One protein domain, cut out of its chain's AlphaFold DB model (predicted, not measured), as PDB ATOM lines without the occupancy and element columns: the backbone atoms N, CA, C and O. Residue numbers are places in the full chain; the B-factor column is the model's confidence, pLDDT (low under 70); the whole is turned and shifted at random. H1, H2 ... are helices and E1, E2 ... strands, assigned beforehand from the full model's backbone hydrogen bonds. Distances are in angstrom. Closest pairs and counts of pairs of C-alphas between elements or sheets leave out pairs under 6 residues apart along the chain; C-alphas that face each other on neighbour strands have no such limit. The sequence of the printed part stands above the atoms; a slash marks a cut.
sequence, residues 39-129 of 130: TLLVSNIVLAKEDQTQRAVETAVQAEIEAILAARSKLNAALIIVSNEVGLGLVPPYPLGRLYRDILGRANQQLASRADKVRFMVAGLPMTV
ATOM      1  N   THR A  39     196.826 141.925 210.561       94.44
ATOM      2  CA  THR A  39     198.161 142.308 210.093       94.44
ATOM      3  C   THR A  39     199.252 141.411 210.688       94.44
ATOM      4  O   THR A  39     200.138 140.971 209.950       94.44
ATOM      5  N   LEU A  40     199.145 141.062 211.977       96.31
ATOM      6  CA  LEU A  40     200.065 140.136 212.645       96.31
ATOM      7  C   LEU A  40     199.835 138.684 212.208       96.31
ATOM      8  O   LEU A  40     200.792 137.965 211.925       96.31
ATOM      9  N   LEU A  41     198.572 138.261 212.101       96.25
ATOM     10  CA  LEU A  41     198.217 136.919 211.629       96.25
ATOM     11  C   LEU A  41     198.779 136.658 210.224       96.25
ATOM     12  O   LEU A  41     199.444 135.646 210.001       96.25
ATOM     13  N   VAL A  42     198.570 137.593 209.295       97.00
ATOM     14  CA  VAL A  42     199.087 137.502 207.924       97.00
ATOM     15  C   VAL A  42     200.614 137.508 207.920       97.00
ATOM     16  O   VAL A  42     201.210 136.672 207.245       97.00
ATOM     17  N   SER A  43     201.256 138.381 208.705       96.75
ATOM     18  CA  SER A  43     202.722 138.422 208.811       96.75
ATOM     19  C   SER A  43     203.291 137.074 209.253       96.75
ATOM     20  O   SER A  43     204.227 136.568 208.640       96.75
ATOM     21  N   ASN A  44     202.694 136.448 210.269       97.38
ATOM     22  CA  ASN A  44     203.139 135.149 210.773       97.38
ATOM     23  C   ASN A  44     203.034 134.045 209.712       97.38
ATOM     24  O   ASN A  44     203.914 133.192 209.627       97.38
ATOM     25  N   ILE A  45     201.980 134.060 208.892       97.12
ATOM     26  CA  ILE A  45     201.793 133.079 207.814       97.12
ATOM     27  C   ILE A  45     202.787 133.317 206.680       97.12
ATOM     28  O   ILE A  45     203.367 132.355 206.184       97.12
ATOM     29  N   VAL A  46     202.989 134.578 206.289       96.19
ATOM     30  CA  VAL A  46     203.944 134.967 205.244       96.19
ATOM     31  C   VAL A  46     205.362 134.560 205.643       96.19
ATOM     32  O   VAL A  46     206.025 133.889 204.864       96.19
ATOM     33  N   LEU A  47     205.796 134.876 206.867       96.06
ATOM     34  CA  LEU A  47     207.124 134.505 207.373       96.06
ATOM     35  C   LEU A  47     207.294 132.986 207.501       96.06
ATOM     36  O   LEU A  47     208.329 132.441 207.141       96.06
ATOM     37  N   ALA A  48     206.267 132.270 207.967       95.19
ATOM     38  CA  ALA A  48     206.319 130.813 208.084       95.19
ATOM     39  C   ALA A  48     206.315 130.073 206.731       95.19
ATOM     40  O   ALA A  48     206.408 128.843 206.718       95.19
ATOM     41  N   LYS A  49     206.119 130.791 205.620       94.06
ATOM     42  CA  LYS A  49     205.975 130.253 204.261       94.06
ATOM     43  C   LYS A  49     206.720 131.102 203.228       94.06
ATOM     44  O   LYS A  49     206.308 131.146 202.072       94.06
ATOM     45  N   GLU A  50     207.775 131.803 203.636       90.06
ATOM     46  CA  GLU A  50     208.490 132.747 202.765       90.06
ATOM     47  C   GLU A  50     209.180 132.067 201.571       90.06
ATOM     48  O   GLU A  50     209.388 132.694 200.535       90.06
ATOM     49  N   ASP A  51     209.476 130.774 201.697       92.75
ATOM     50  CA  ASP A  51     210.053 129.898 200.677       92.75
ATOM     51  C   ASP A  51     209.004 129.309 199.712       92.75
ATOM     52  O   ASP A  51     209.345 128.631 198.742       92.75
ATOM     53  N   GLN A  52     207.715 129.544 199.970       94.75
ATOM     54  CA  GLN A  52     206.611 128.986 199.199       94.75
ATOM     55  C   GLN A  52     206.123 129.954 198.118       94.75
ATOM     56  O   GLN A  52     206.357 131.161 198.139       94.75
ATOM     57  N   THR A  53     205.357 129.424 197.161       95.62
ATOM     58  CA  THR A  53     204.706 130.268 196.152       95.62
ATOM     59  C   THR A  53     203.705 131.229 196.797       95.62
ATOM     60  O   THR A  53     203.016 130.876 197.757       95.62
ATOM     61  N   GLN A  54     203.529 132.412 196.201       94.94
ATOM     62  CA  GLN A  54     202.512 133.378 196.632       94.94
ATOM     63  C   GLN A  54     201.123 132.734 196.773       94.94
ATOM     64  O   GLN A  54     200.441 132.953 197.769       94.94
ATOM     65  N   ARG A  55     200.724 131.871 195.830       96.19
ATOM     66  CA  ARG A  55     199.435 131.162 195.874       96.19
ATOM     67  C   ARG A  55     199.293 130.263 197.109       96.19
ATOM     68  O   ARG A  55     198.204 130.161 197.672       96.19
ATOM     69  N   ALA A  56     200.370 129.606 197.537       96.81
ATOM     70  CA  ALA A  56     200.356 128.774 198.738       96.81
ATOM     71  C   ALA A  56     200.199 129.620 200.013       96.81
ATOM     72  O   ALA A  56     199.463 129.231 200.922       96.81
ATOM     73  N   VAL A  57     200.839 130.793 200.057       97.44
ATOM     74  CA  VAL A  57     200.669 131.770 201.142       97.44
ATOM     75  C   VAL A  57     199.236 132.309 201.169       97.44
ATOM     76  O   VAL A  57     198.600 132.288 202.220       97.44
ATOM     77  N   GLU A  58     198.687 132.701 200.013       96.75
ATOM     78  CA  GLU A  58     197.291 133.154 199.873       96.75
ATOM     79  C   GLU A  58     196.301 132.111 200.367       96.75
ATOM     80  O   GLU A  58     195.407 132.428 201.143       96.75
ATOM     81  N   THR A  59     196.484 130.857 199.955       97.56
ATOM     82  CA  THR A  59     195.606 129.752 200.359       97.56
ATOM     83  C   THR A  59     195.636 129.546 201.875       97.56
ATOM     84  O   THR A  59     194.601 129.289 202.486       97.56
ATOM     85  N   ALA A  60     196.807 129.688 202.503       97.19
ATOM     86  CA  ALA A  60     196.930 129.576 203.952       97.19
ATOM     87  C   ALA A  60     196.225 130.728 204.681       97.19
ATOM     88  O   ALA A  60     195.488 130.483 205.630       97.19
ATOM     89  N   VAL A  61     196.392 131.969 204.212       97.38
ATOM     90  CA  VAL A  61     195.685 133.134 204.769       97.38
ATOM     91  C   VAL A  61     194.172 133.009 204.576       97.38
ATOM     92  O   VAL A  61     193.415 133.255 205.514       97.38
ATOM     93  N   GLN A  62     193.729 132.562 203.398       96.69
ATOM     94  CA  GLN A  62     192.321 132.293 203.107       96.69
ATOM     95  C   GLN A  62     191.731 131.304 204.109       96.69
ATOM     96  O   GLN A  62     190.657 131.549 204.647       96.69
ATOM     97  N   ALA A  63     192.428 130.194 204.364       95.62
ATOM     98  CA  ALA A  63     191.950 129.160 205.272       95.62
ATOM     99  C   ALA A  63     191.734 129.700 206.695       95.62
ATOM    100  O   ALA A  63     190.742 129.352 207.334       95.62
ATOM    101  N   GLU A  64     192.612 130.587 207.169       95.88
ATOM    102  CA  GLU A  64     192.453 131.221 208.480       95.88
ATOM    103  C   GLU A  64     191.277 132.204 208.517       95.88
ATOM    104  O   GLU A  64     190.492 132.202 209.466       95.88
ATOM    105  N   ILE A  65     191.092 133.001 207.461       94.75
ATOM    106  CA  ILE A  65     189.939 133.904 207.335       94.75
ATOM    107  C   ILE A  65     188.627 133.111 207.309       94.75
ATOM    108  O   ILE A  65     187.686 133.448 208.030       94.75
ATOM    109  N   GLU A  66     188.560 132.035 206.524       93.31
ATOM    110  CA  GLU A  66     187.405 131.130 206.489       93.31
ATOM    111  C   GLU A  66     187.126 130.530 207.870       93.31
ATOM    112  O   GLU A  66     185.976 130.505 208.306       93.31
ATOM    113  N   ALA A  67     188.162 130.105 208.599       92.25
ATOM    114  CA  ALA A  67     188.011 129.565 209.946       92.25
ATOM    115  C   ALA A  67     187.456 130.606 210.934       92.25
ATOM    116  O   ALA A  67     186.542 130.293 211.700       92.25
ATOM    117  N   ILE A  68     187.945 131.850 210.887       91.56
ATOM    118  CA  ILE A  68     187.436 132.963 211.709       91.56
ATOM    119  C   ILE A  68     185.954 133.221 211.408       91.56
ATOM    120  O   ILE A  68     185.137 133.376 212.317       91.56
ATOM    121  N   LEU A  69     185.580 133.233 210.132       88.50
ATOM    122  CA  LEU A  69     184.211 133.518 209.707       88.50
ATOM    123  C   LEU A  69     183.252 132.355 209.987       88.50
ATOM    124  O   LEU A  69     182.102 132.580 210.358       88.50
ATOM    125  N   ALA A  70     183.730 131.116 209.892       88.00
ATOM    126  CA  ALA A  70     182.991 129.936 210.322       88.00
ATOM    127  C   ALA A  70     182.836 129.869 211.851       88.00
ATOM    128  O   ALA A  70     181.861 129.307 212.347       88.00
ATOM    129  N   ALA A  71     183.778 130.429 212.616       86.25
ATOM    130  CA  ALA A  71     183.621 130.587 214.057       86.25
ATOM    131  C   ALA A  71     182.572 131.660 214.382       86.25
ATOM    132  O   ALA A  71     181.715 131.420 215.229       86.25
ATOM    133  N   ARG A  72     182.570 132.794 213.660       84.00
ATOM    134  CA  ARG A  72     181.567 133.868 213.804       84.00
ATOM    135  C   ARG A  72     180.133 133.345 213.741       84.00
ATOM    136  O   ARG A  72     179.326 133.753 214.564       84.00
ATOM    137  N   SER A  73     179.811 132.435 212.820       80.62
ATOM    138  CA  SER A  73     178.439 131.911 212.684       80.62
ATOM    139  C   SER A  73     177.948 131.105 213.892       80.62
ATOM    140  O   SER A  73     176.750 130.881 214.031       80.62
ATOM    141  N   LYS A  74     178.858 130.682 214.776       83.62
ATOM    142  CA  LYS A  74     178.559 129.924 215.998       83.62
ATOM    143  C   LYS A  74     178.590 130.795 217.256       83.62
ATOM    144  O   LYS A  74     178.321 130.294 218.346       83.62
ATOM    145  N   LEU A  75     178.972 132.065 217.126       81.56
ATOM    146  CA  LEU A  75     179.129 132.991 218.240       81.56
ATOM    147  C   LEU A  75     177.861 133.827 218.414       81.56
ATOM    148  O   LEU A  75     177.428 134.514 217.494       81.56
ATOM    149  N   ASN A  76     177.330 133.853 219.635       86.75
ATOM    150  CA  ASN A  76     176.312 134.819 220.054       86.75
ATOM    151  C   ASN A  76     176.980 136.112 220.556       86.75
ATOM    152  O   ASN A  76     176.710 136.565 221.664       86.75
ATOM    153  N   ALA A  77     177.918 136.653 219.776       89.00
ATOM    154  CA  ALA A  77     178.725 137.811 220.147       89.00
ATOM    155  C   ALA A  77     179.036 138.672 218.918       89.00
ATOM    156  O   ALA A  77     179.205 138.156 217.811       89.00
ATOM    157  N   ALA A  78     179.176 139.982 219.115       91.88
ATOM    158  CA  ALA A  78     179.680 140.864 218.073       91.88
ATOM    159  C   ALA A  78     181.182 140.618 217.864       91.88
ATOM    160  O   ALA A  78     181.962 140.724 218.806       91.88
ATOM    161  N   LEU A  79     181.597 140.319 216.632       93.94
ATOM    162  CA  LEU A  79     183.007 140.158 216.275       93.94
ATOM    163  C   LEU A  79     183.529 141.434 215.611       93.94
ATOM    164  O   LEU A  79     183.075 141.807 214.529       93.94
ATOM    165  N   ILE A  80     184.504 142.077 216.247       96.38
ATOM    166  CA  ILE A  80     185.240 143.220 215.705       96.38
ATOM    167  C   ILE A  80     186.623 142.726 215.297       96.38
ATOM    168  O   ILE A  80     187.351 142.169 216.114       96.38
ATOM    169  N   ILE A  81     186.985 142.928 214.033       96.94
ATOM    170  CA  ILE A  81     188.285 142.538 213.484       96.94
ATOM    171  C   ILE A  81     189.058 143.808 213.146       96.94
ATOM    172  O   ILE A  81     188.557 144.656 212.407       96.94
ATOM    173  N   VAL A  82     190.273 143.923 213.675       97.69
ATOM    174  CA  VAL A  82     191.190 145.032 213.409       97.69
ATOM    175  C   VAL A  82     192.245 144.582 212.404       97.69
ATOM    176  O   VAL A  82     192.829 143.503 212.513       97.69
ATOM    177  N   SER A  83     192.478 145.421 211.401       97.75
ATOM    178  CA  SER A  83     193.535 145.259 210.407       97.75
ATOM    179  C   SER A  83     194.104 146.626 210.043       97.75
ATOM    180  O   SER A  83     193.449 147.651 210.246       97.75
ATOM    181  N   ASN A  84     195.307 146.639 209.483       97.25
ATOM    182  CA  ASN A  84     195.951 147.838 208.968       97.25
ATOM    183  C   ASN A  84     195.783 147.956 207.449       97.25
ATOM    184  O   ASN A  84     195.775 146.959 206.722       97.25
ATOM    185  N   GLU A  85     195.717 149.201 206.979       96.88
ATOM    186  CA  GLU A  85     195.869 149.549 205.569       96.88
ATOM    187  C   GLU A  85     197.347 149.837 205.277       96.88
ATOM    188  O   GLU A  85     197.964 150.675 205.935       96.88
ATOM    189  N   VAL A  86     197.919 149.128 204.304       96.56
ATOM    190  CA  VAL A  86     199.355 149.193 203.955       96.56
ATOM    191  C   VAL A  86     199.593 149.507 202.473       96.56
ATOM    192  O   VAL A  86     200.735 149.625 202.034       96.56
ATOM    193  N   GLY A  87     198.524 149.628 201.683       95.50
ATOM    194  CA  GLY A  87     198.548 149.878 200.244       95.50
ATOM    195  C   GLY A  87     198.586 151.356 199.854       95.50
ATOM    196  O   GLY A  87     198.821 151.654 198.688       95.50
ATOM    197  N   LEU A  88     198.412 152.277 200.807       95.69
ATOM    198  CA  LEU A  88     198.440 153.731 200.569       95.69
ATOM    199  C   LEU A  88     199.858 154.343 200.577       95.69
ATOM    200  O   LEU A  88     200.004 155.559 200.488       95.69
ATOM    201  N   GLY A  89     200.897 153.515 200.710       93.25
ATOM    202  CA  GLY A  89     202.300 153.934 200.721       93.25
ATOM    203  C   GLY A  89     203.077 153.533 199.463       93.25
ATOM    204  O   GLY A  89     202.526 153.046 198.475       93.25
ATOM    205  N   LEU A  90     204.400 153.706 199.519       95.50
ATOM    206  CA  LEU A  90     205.309 153.258 198.463       95.50
ATOM    207  C   LEU A  90     205.353 151.728 198.353       95.50
ATOM    208  O   LEU A  90     205.150 150.996 199.323       95.50
ATOM    209  N   VAL A  91     205.671 151.237 197.154       96.00
ATOM    210  CA  VAL A  91     205.936 149.813 196.923       96.00
ATOM    211  C   VAL A  91     207.231 149.426 197.651       96.00
ATOM    212  O   VAL A  91     208.265 150.050 197.399       96.00
ATOM    213  N   PRO A  92     207.229 148.386 198.507       95.88
ATOM    214  CA  PRO A  92     208.449 147.950 199.177       95.88
ATOM    215  C   PRO A  92     209.538 147.507 198.182       95.88
ATOM    216  O   PRO A  92     209.234 146.801 197.209       95.88
ATOM    217  N   PRO A  93     210.819 147.840 198.434       96.88
ATOM    218  CA  PRO A  93     211.918 147.446 197.549       96.88
ATOM    219  C   PRO A  93     212.184 145.932 197.594       96.88
ATOM    220  O   PRO A  93     212.623 145.346 196.603       96.88
ATOM    221  N   TYR A  94     211.835 145.268 198.699       95.56
ATOM    222  CA  TYR A  94     212.065 143.836 198.898       95.56
ATOM    223  C   TYR A  94     210.863 142.977 198.460       95.56
ATOM    224  O   TYR A  94     209.720 143.340 198.761       95.56
ATOM    225  N   PRO A  95     211.090 141.814 197.811       95.25
ATOM    226  CA  PRO A  95     210.019 140.910 197.375       95.25
ATOM    227  C   PRO A  95     209.061 140.495 198.495       95.25
ATOM    228  O   PRO A  95     207.849 140.549 198.302       95.25
ATOM    229  N   LEU A  96     209.591 140.163 199.677       95.94
ATOM    230  CA  LEU A  96     208.789 139.752 200.833       95.94
ATOM    231  C   LEU A  96     207.807 140.847 201.275       95.94
ATOM    232  O   LEU A  96     206.653 140.563 201.579       95.94
ATOM    233  N   GLY A  97     208.242 142.111 201.248       96.25
ATOM    234  CA  GLY A  97     207.385 143.249 201.576       96.25
ATOM    235  C   GLY A  97     206.254 143.440 200.565       96.25
ATOM    236  O   GLY A  97     205.120 143.703 200.960       96.25
ATOM    237  N   ARG A  98     206.536 143.264 199.265       96.50
ATOM    238  CA  ARG A  98     205.503 143.310 198.214       96.50
ATOM    239  C   ARG A  98     204.493 142.181 198.378       96.50
ATOM    240  O   ARG A  98     203.295 142.449 198.368       96.50
ATOM    241  N   LEU A  99     204.979 140.958 198.606       96.38
ATOM    242  CA  LEU A  99     204.138 139.799 198.891       96.38
ATOM    243  C   LEU A  99     203.219 140.100 200.077       96.38
ATOM    244  O   LEU A  99     202.006 140.075 199.927       96.38
ATOM    245  N   TYR A 100     203.783 140.460 201.228       97.31
ATOM    246  CA  TYR A 100     203.012 140.780 202.425       97.31
ATOM    247  C   TYR A 100     201.926 141.837 202.175       97.31
ATOM    248  O   TYR A 100     200.763 141.612 202.513       97.31
ATOM    249  N   ARG A 101     202.296 142.961 201.545       97.31
ATOM    250  CA  ARG A 101     201.374 144.058 201.227       97.31
ATOM    251  C   ARG A 101     200.190 143.569 200.396       97.31
ATOM    252  O   ARG A 101     199.039 143.857 200.718       97.31
ATOM    253  N   ASP A 102     200.477 142.814 199.344       96.88
ATOM    254  CA  ASP A 102     199.474 142.340 198.401       96.88
ATOM    255  C   ASP A 102     198.556 141.276 199.045       96.88
ATOM    256  O   ASP A 102     197.337 141.308 198.852       96.88
ATOM    257  N   ILE A 103     199.116 140.371 199.860       97.94
ATOM    258  CA  ILE A 103     198.361 139.359 200.618       97.94
ATOM    259  C   ILE A 103     197.431 140.019 201.639       97.94
ATOM    260  O   ILE A 103     196.251 139.669 201.705       97.94
ATOM    261  N   LEU A 104     197.937 140.979 202.420       98.12
ATOM    262  CA  LEU A 104     197.144 141.686 203.424       98.12
ATOM    263  C   LEU A 104     196.009 142.485 202.771       98.12
ATOM    264  O   LEU A 104     194.882 142.452 203.258       98.12
ATOM    265  N   GLY A 105     196.267 143.130 201.631       97.75
ATOM    266  CA  GLY A 105     195.231 143.819 200.860       97.75
ATOM    267  C   GLY A 105     194.098 142.882 200.426       97.75
ATOM    268  O   GLY A 105     192.922 143.200 200.611       97.75
ATOM    269  N   ARG A 106     194.428 141.687 199.914       97.69
ATOM    270  CA  ARG A 106     193.423 140.666 199.558       97.69
ATOM    271  C   ARG A 106     192.669 140.144 200.782       97.69
ATOM    272  O   ARG A 106     191.448 140.023 200.724       97.69
ATOM    273  N   ALA A 107     193.360 139.900 201.892       97.56
ATOM    274  CA  ALA A 107     192.735 139.512 203.157       97.56
ATOM    275  C   ALA A 107     191.723 140.565 203.645       97.56
ATOM    276  O   ALA A 107     190.589 140.228 203.990       97.56
ATOM    277  N   ASN A 108     192.099 141.847 203.603       97.81
ATOM    278  CA  ASN A 108     191.230 142.961 203.984       97.81
ATOM    279  C   ASN A 108     189.976 143.032 203.101       97.81
ATOM    280  O   ASN A 108     188.875 143.185 203.626       97.81
ATOM    281  N   GLN A 109     190.113 142.857 201.781       97.12
ATOM    282  CA  GLN A 109     188.968 142.832 200.861       97.12
ATOM    283  C   GLN A 109     187.996 141.690 201.174       97.12
ATOM    284  O   GLN A 109     186.780 141.890 201.192       97.12
ATOM    285  N   GLN A 110     188.514 140.497 201.464       96.38
ATOM    286  CA  GLN A 110     187.672 139.351 201.802       96.38
ATOM    287  C   GLN A 110     186.888 139.580 203.091       96.38
ATOM    288  O   GLN A 110     185.675 139.363 203.123       96.38
ATOM    289  N   LEU A 111     187.554 140.071 204.135       96.12
ATOM    290  CA  LEU A 111     186.895 140.421 205.389       96.12
ATOM    291  C   LEU A 111     185.842 141.508 205.176       96.12
ATOM    292  O   LEU A 111     184.704 141.338 205.606       96.12
ATOM    293  N   ALA A 112     186.181 142.577 204.453       97.06
ATOM    294  CA  ALA A 112     185.269 143.678 204.158       97.06
ATOM    295  C   ALA A 112     184.013 143.218 203.396       97.06
ATOM    296  O   ALA A 112     182.904 143.650 203.715       97.06
ATOM    297  N   SER A 113     184.154 142.292 202.439       96.50
ATOM    298  CA  SER A 113     183.011 141.766 201.681       96.50
ATOM    299  C   SER A 113     181.986 141.042 202.566       96.50
ATOM    300  O   SER A 113     180.782 141.158 202.336       96.50
ATOM    301  N   ARG A 114     182.449 140.362 203.625       95.25
ATOM    302  CA  ARG A 114     181.621 139.581 204.563       95.25
ATOM    303  C   ARG A 114     181.273 140.327 205.857       95.25
ATOM    304  O   ARG A 114     180.471 139.836 206.654       95.25
ATOM    305  N   ALA A 115     181.880 141.485 206.092       96.06
ATOM    306  CA  ALA A 115     181.602 142.323 207.248       96.06
ATOM    307  C   ALA A 115     180.261 143.045 207.088       96.06
ATOM    308  O   ALA A 115     179.917 143.486 205.990       96.06
ATOM    309  N   ASP A 116     179.526 143.212 208.186       96.06
ATOM    310  CA  ASP A 116     178.289 144.003 208.179       96.06
ATOM    311  C   ASP A 116     178.598 145.502 208.101       96.06
ATOM    312  O   ASP A 116     177.843 146.257 207.501       96.06
ATOM    313  N   LYS A 117     179.714 145.917 208.716       97.88
ATOM    314  CA  LYS A 117     180.204 147.298 208.768       97.88
ATOM    315  C   LYS A 117     181.710 147.322 208.557       97.88
ATOM    316  O   LYS A 117     182.420 146.487 209.119       97.88
ATOM    317  N   VAL A 118     182.199 148.313 207.824       98.25
ATOM    318  CA  VAL A 118     183.626 148.553 207.588       98.25
ATOM    319  C   VAL A 118     183.931 150.016 207.875       98.25
ATOM    320  O   VAL A 118     183.332 150.923 207.295       98.25
ATOM    321  N   ARG A 119     184.883 150.242 208.784       98.25
ATOM    322  CA  ARG A 119     185.358 151.576 209.153       98.25
ATOM    323  C   ARG A 119     186.835 151.699 208.842       98.25
ATOM    324  O   ARG A 119     187.622 150.853 209.257       98.25
ATOM    325  N   PHE A 120     187.193 152.774 208.160       98.06
ATOM    326  CA  PHE A 120     188.572 153.191 207.988       98.06
ATOM    327  C   PHE A 120     188.888 154.281 209.015       98.06
ATOM    328  O   PHE A 120     188.142 155.248 209.132       98.06
ATOM    329  N   MET A 121     189.945 154.106 209.804       97.75
ATOM    330  CA  MET A 121     190.282 155.028 210.893       97.75
ATOM    331  C   MET A 121     191.416 155.961 210.462       97.75
ATOM    332  O   MET A 121     192.485 155.487 210.086       97.75
ATOM    333  N   VAL A 122     191.217 157.278 210.574       97.12
ATOM    334  CA  VAL A 122     192.228 158.301 210.249       97.12
ATOM    335  C   VAL A 122     192.363 159.261 211.423       97.12
ATOM    336  O   VAL A 122     191.401 159.934 211.774       97.12
ATOM    337  N   ALA A 123     193.537 159.319 212.060       96.75
ATOM    338  CA  ALA A 123     193.784 160.171 213.235       96.75
ATOM    339  C   ALA A 123     192.720 160.021 214.354       96.75
ATOM    340  O   ALA A 123     192.330 160.991 214.998       96.75
ATOM    341  N   GLY A 124     192.218 158.798 214.561       95.69
ATOM    342  CA  GLY A 124     191.159 158.501 215.535       95.69
ATOM    343  C   GLY A 124     189.729 158.773 215.046       95.69
ATOM    344  O   GLY A 124     188.779 158.443 215.751       95.69
ATOM    345  N   LEU A 125     189.556 159.308 213.836       97.44
ATOM    346  CA  LEU A 125     188.254 159.594 213.238       97.44
ATOM    347  C   LEU A 125     187.781 158.419 212.366       97.44
ATOM    348  O   LEU A 125     188.530 157.973 211.491       97.44
ATOM    349  N   PRO A 126     186.554 157.908 212.573       97.62
ATOM    350  CA  PRO A 126     186.006 156.842 211.749       97.62
ATOM    351  C   PRO A 126     185.437 157.384 210.434       97.62
ATOM    352  O   PRO A 126     184.561 158.246 210.424       97.62
ATOM    353  N   MET A 127     185.867 156.798 209.324       97.75
ATOM    354  CA  MET A 127     185.252 156.940 208.008       97.75
ATOM    355  C   MET A 127     184.452 155.678 207.684       97.75
ATOM    356  O   MET A 127     184.995 154.571 207.691       97.75
ATOM    357  N   THR A 128     183.161 155.829 207.402       97.44
ATOM    358  CA  THR A 128     182.304 154.706 206.996       97.44
ATOM    359  C   THR A 128     182.604 154.316 205.555       97.44
ATOM    360  O   THR A 128     182.522 155.152 204.659       97.44
ATOM    361  N   VAL A 129     182.926 153.041 205.339       97.06
ATOM    362  CA  VAL A 129     183.114 152.450 204.006       97.06
ATOM    363  C   VAL A 129     181.889 151.617 203.616       97.06
ATOM    364  O   VAL A 129     181.410 151.717 202.490       97.06
TER     365      VAL A 129
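What this domain is: This is residues 39 to 129 of the 130 residues of the protein "Adenosylcobinamide kinase" of Anaerolineae bacterium (UniProt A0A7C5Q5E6). Two long helices, H2 and H3, run side by side the same way, and the short helix H1 packs on both, with residues 57 to 61 of H2 and 99 to 104 of H3. A small two-stranded hairpin, E2 and E3, lies away from H1 and H2, while residues 72 to 78, of which 72 belongs to H2 and 78 to the lone strand E1, stick out. The printed part has 91 residues, with three named helices and three named strands in the order H1, H2, E1, H3, E2, E3; the one sheet has the order E2 - E3 and is antiparallel. The class is mixed, helices and strands; the whole is compact, with a radius of gyration of the C-alphas of 14.2 A, and flat, spanning 39 by 32 by 18 A.

How they stand to each other: H1, residues 39 to 47, touches H2, residues 54 to 72, at a steep tilt of 38 degrees, opposite ways; this is a helical hairpin, its closest C-alphas being those of Val 46 and Val 57, 6.1 A apart. H1 also touches H3, residues 95 to 114, at a steep tilt of 45 degrees, opposite ways, the closest C-alphas being those of Val 42 and Leu 104, 6.4 A apart. H2 and H3 touch at a shallow tilt of 30 degrees, the same way, with the C-alphas of Glu 58 and Ile 103 closest at 6.3 A. The helix packing is only just mostly crossed, with 1 of these 3 pairs at a shallow tilt. In H1, H2 and H3 every O i to N i+4 pair is within hydrogen-bond range. E1, residues 78 to 82, pairs with no named strand; it is only just apart from H1, at 8.2 A, and from H3, at 8.5 A. E2, residues 119 to 122, and E3, residues 125 to 128, form an antiparallel hairpin with 147 degrees between their directions; N 120 and O 127 are within hydrogen-bond range at 2.9 A, and N 127 and O 120 at 2.8 A. E3 is apart from H3.

Where its parts are: H1 begins at C-alpha 39, at (198.161, 142.308, 210.093), and is 12.2 A long. H2 is 27.1 A long and E1 13.1 A. H3, the longest helix, measures 29.3 A from C-alpha 95, at (210.019, 140.910, 197.375), to C-alpha 114. E2 is 9.7 A long, and E3, 9.9 A long, ends at C-alpha 128, at (182.304, 154.706, 206.996).

The domain as a whole: The two C-alphas farthest apart are those of Asn 76 and Pro 93, 44.0 A. The printed part has no cut. The link from E1 to H3, residues 83 to 94, is long; that from H1 to H2 is short, and those from H2 to E1, H3 to E2 and E2 to E3 are tight. The mean pLDDT of the printed part is 95.1, and no printed residue is under 70.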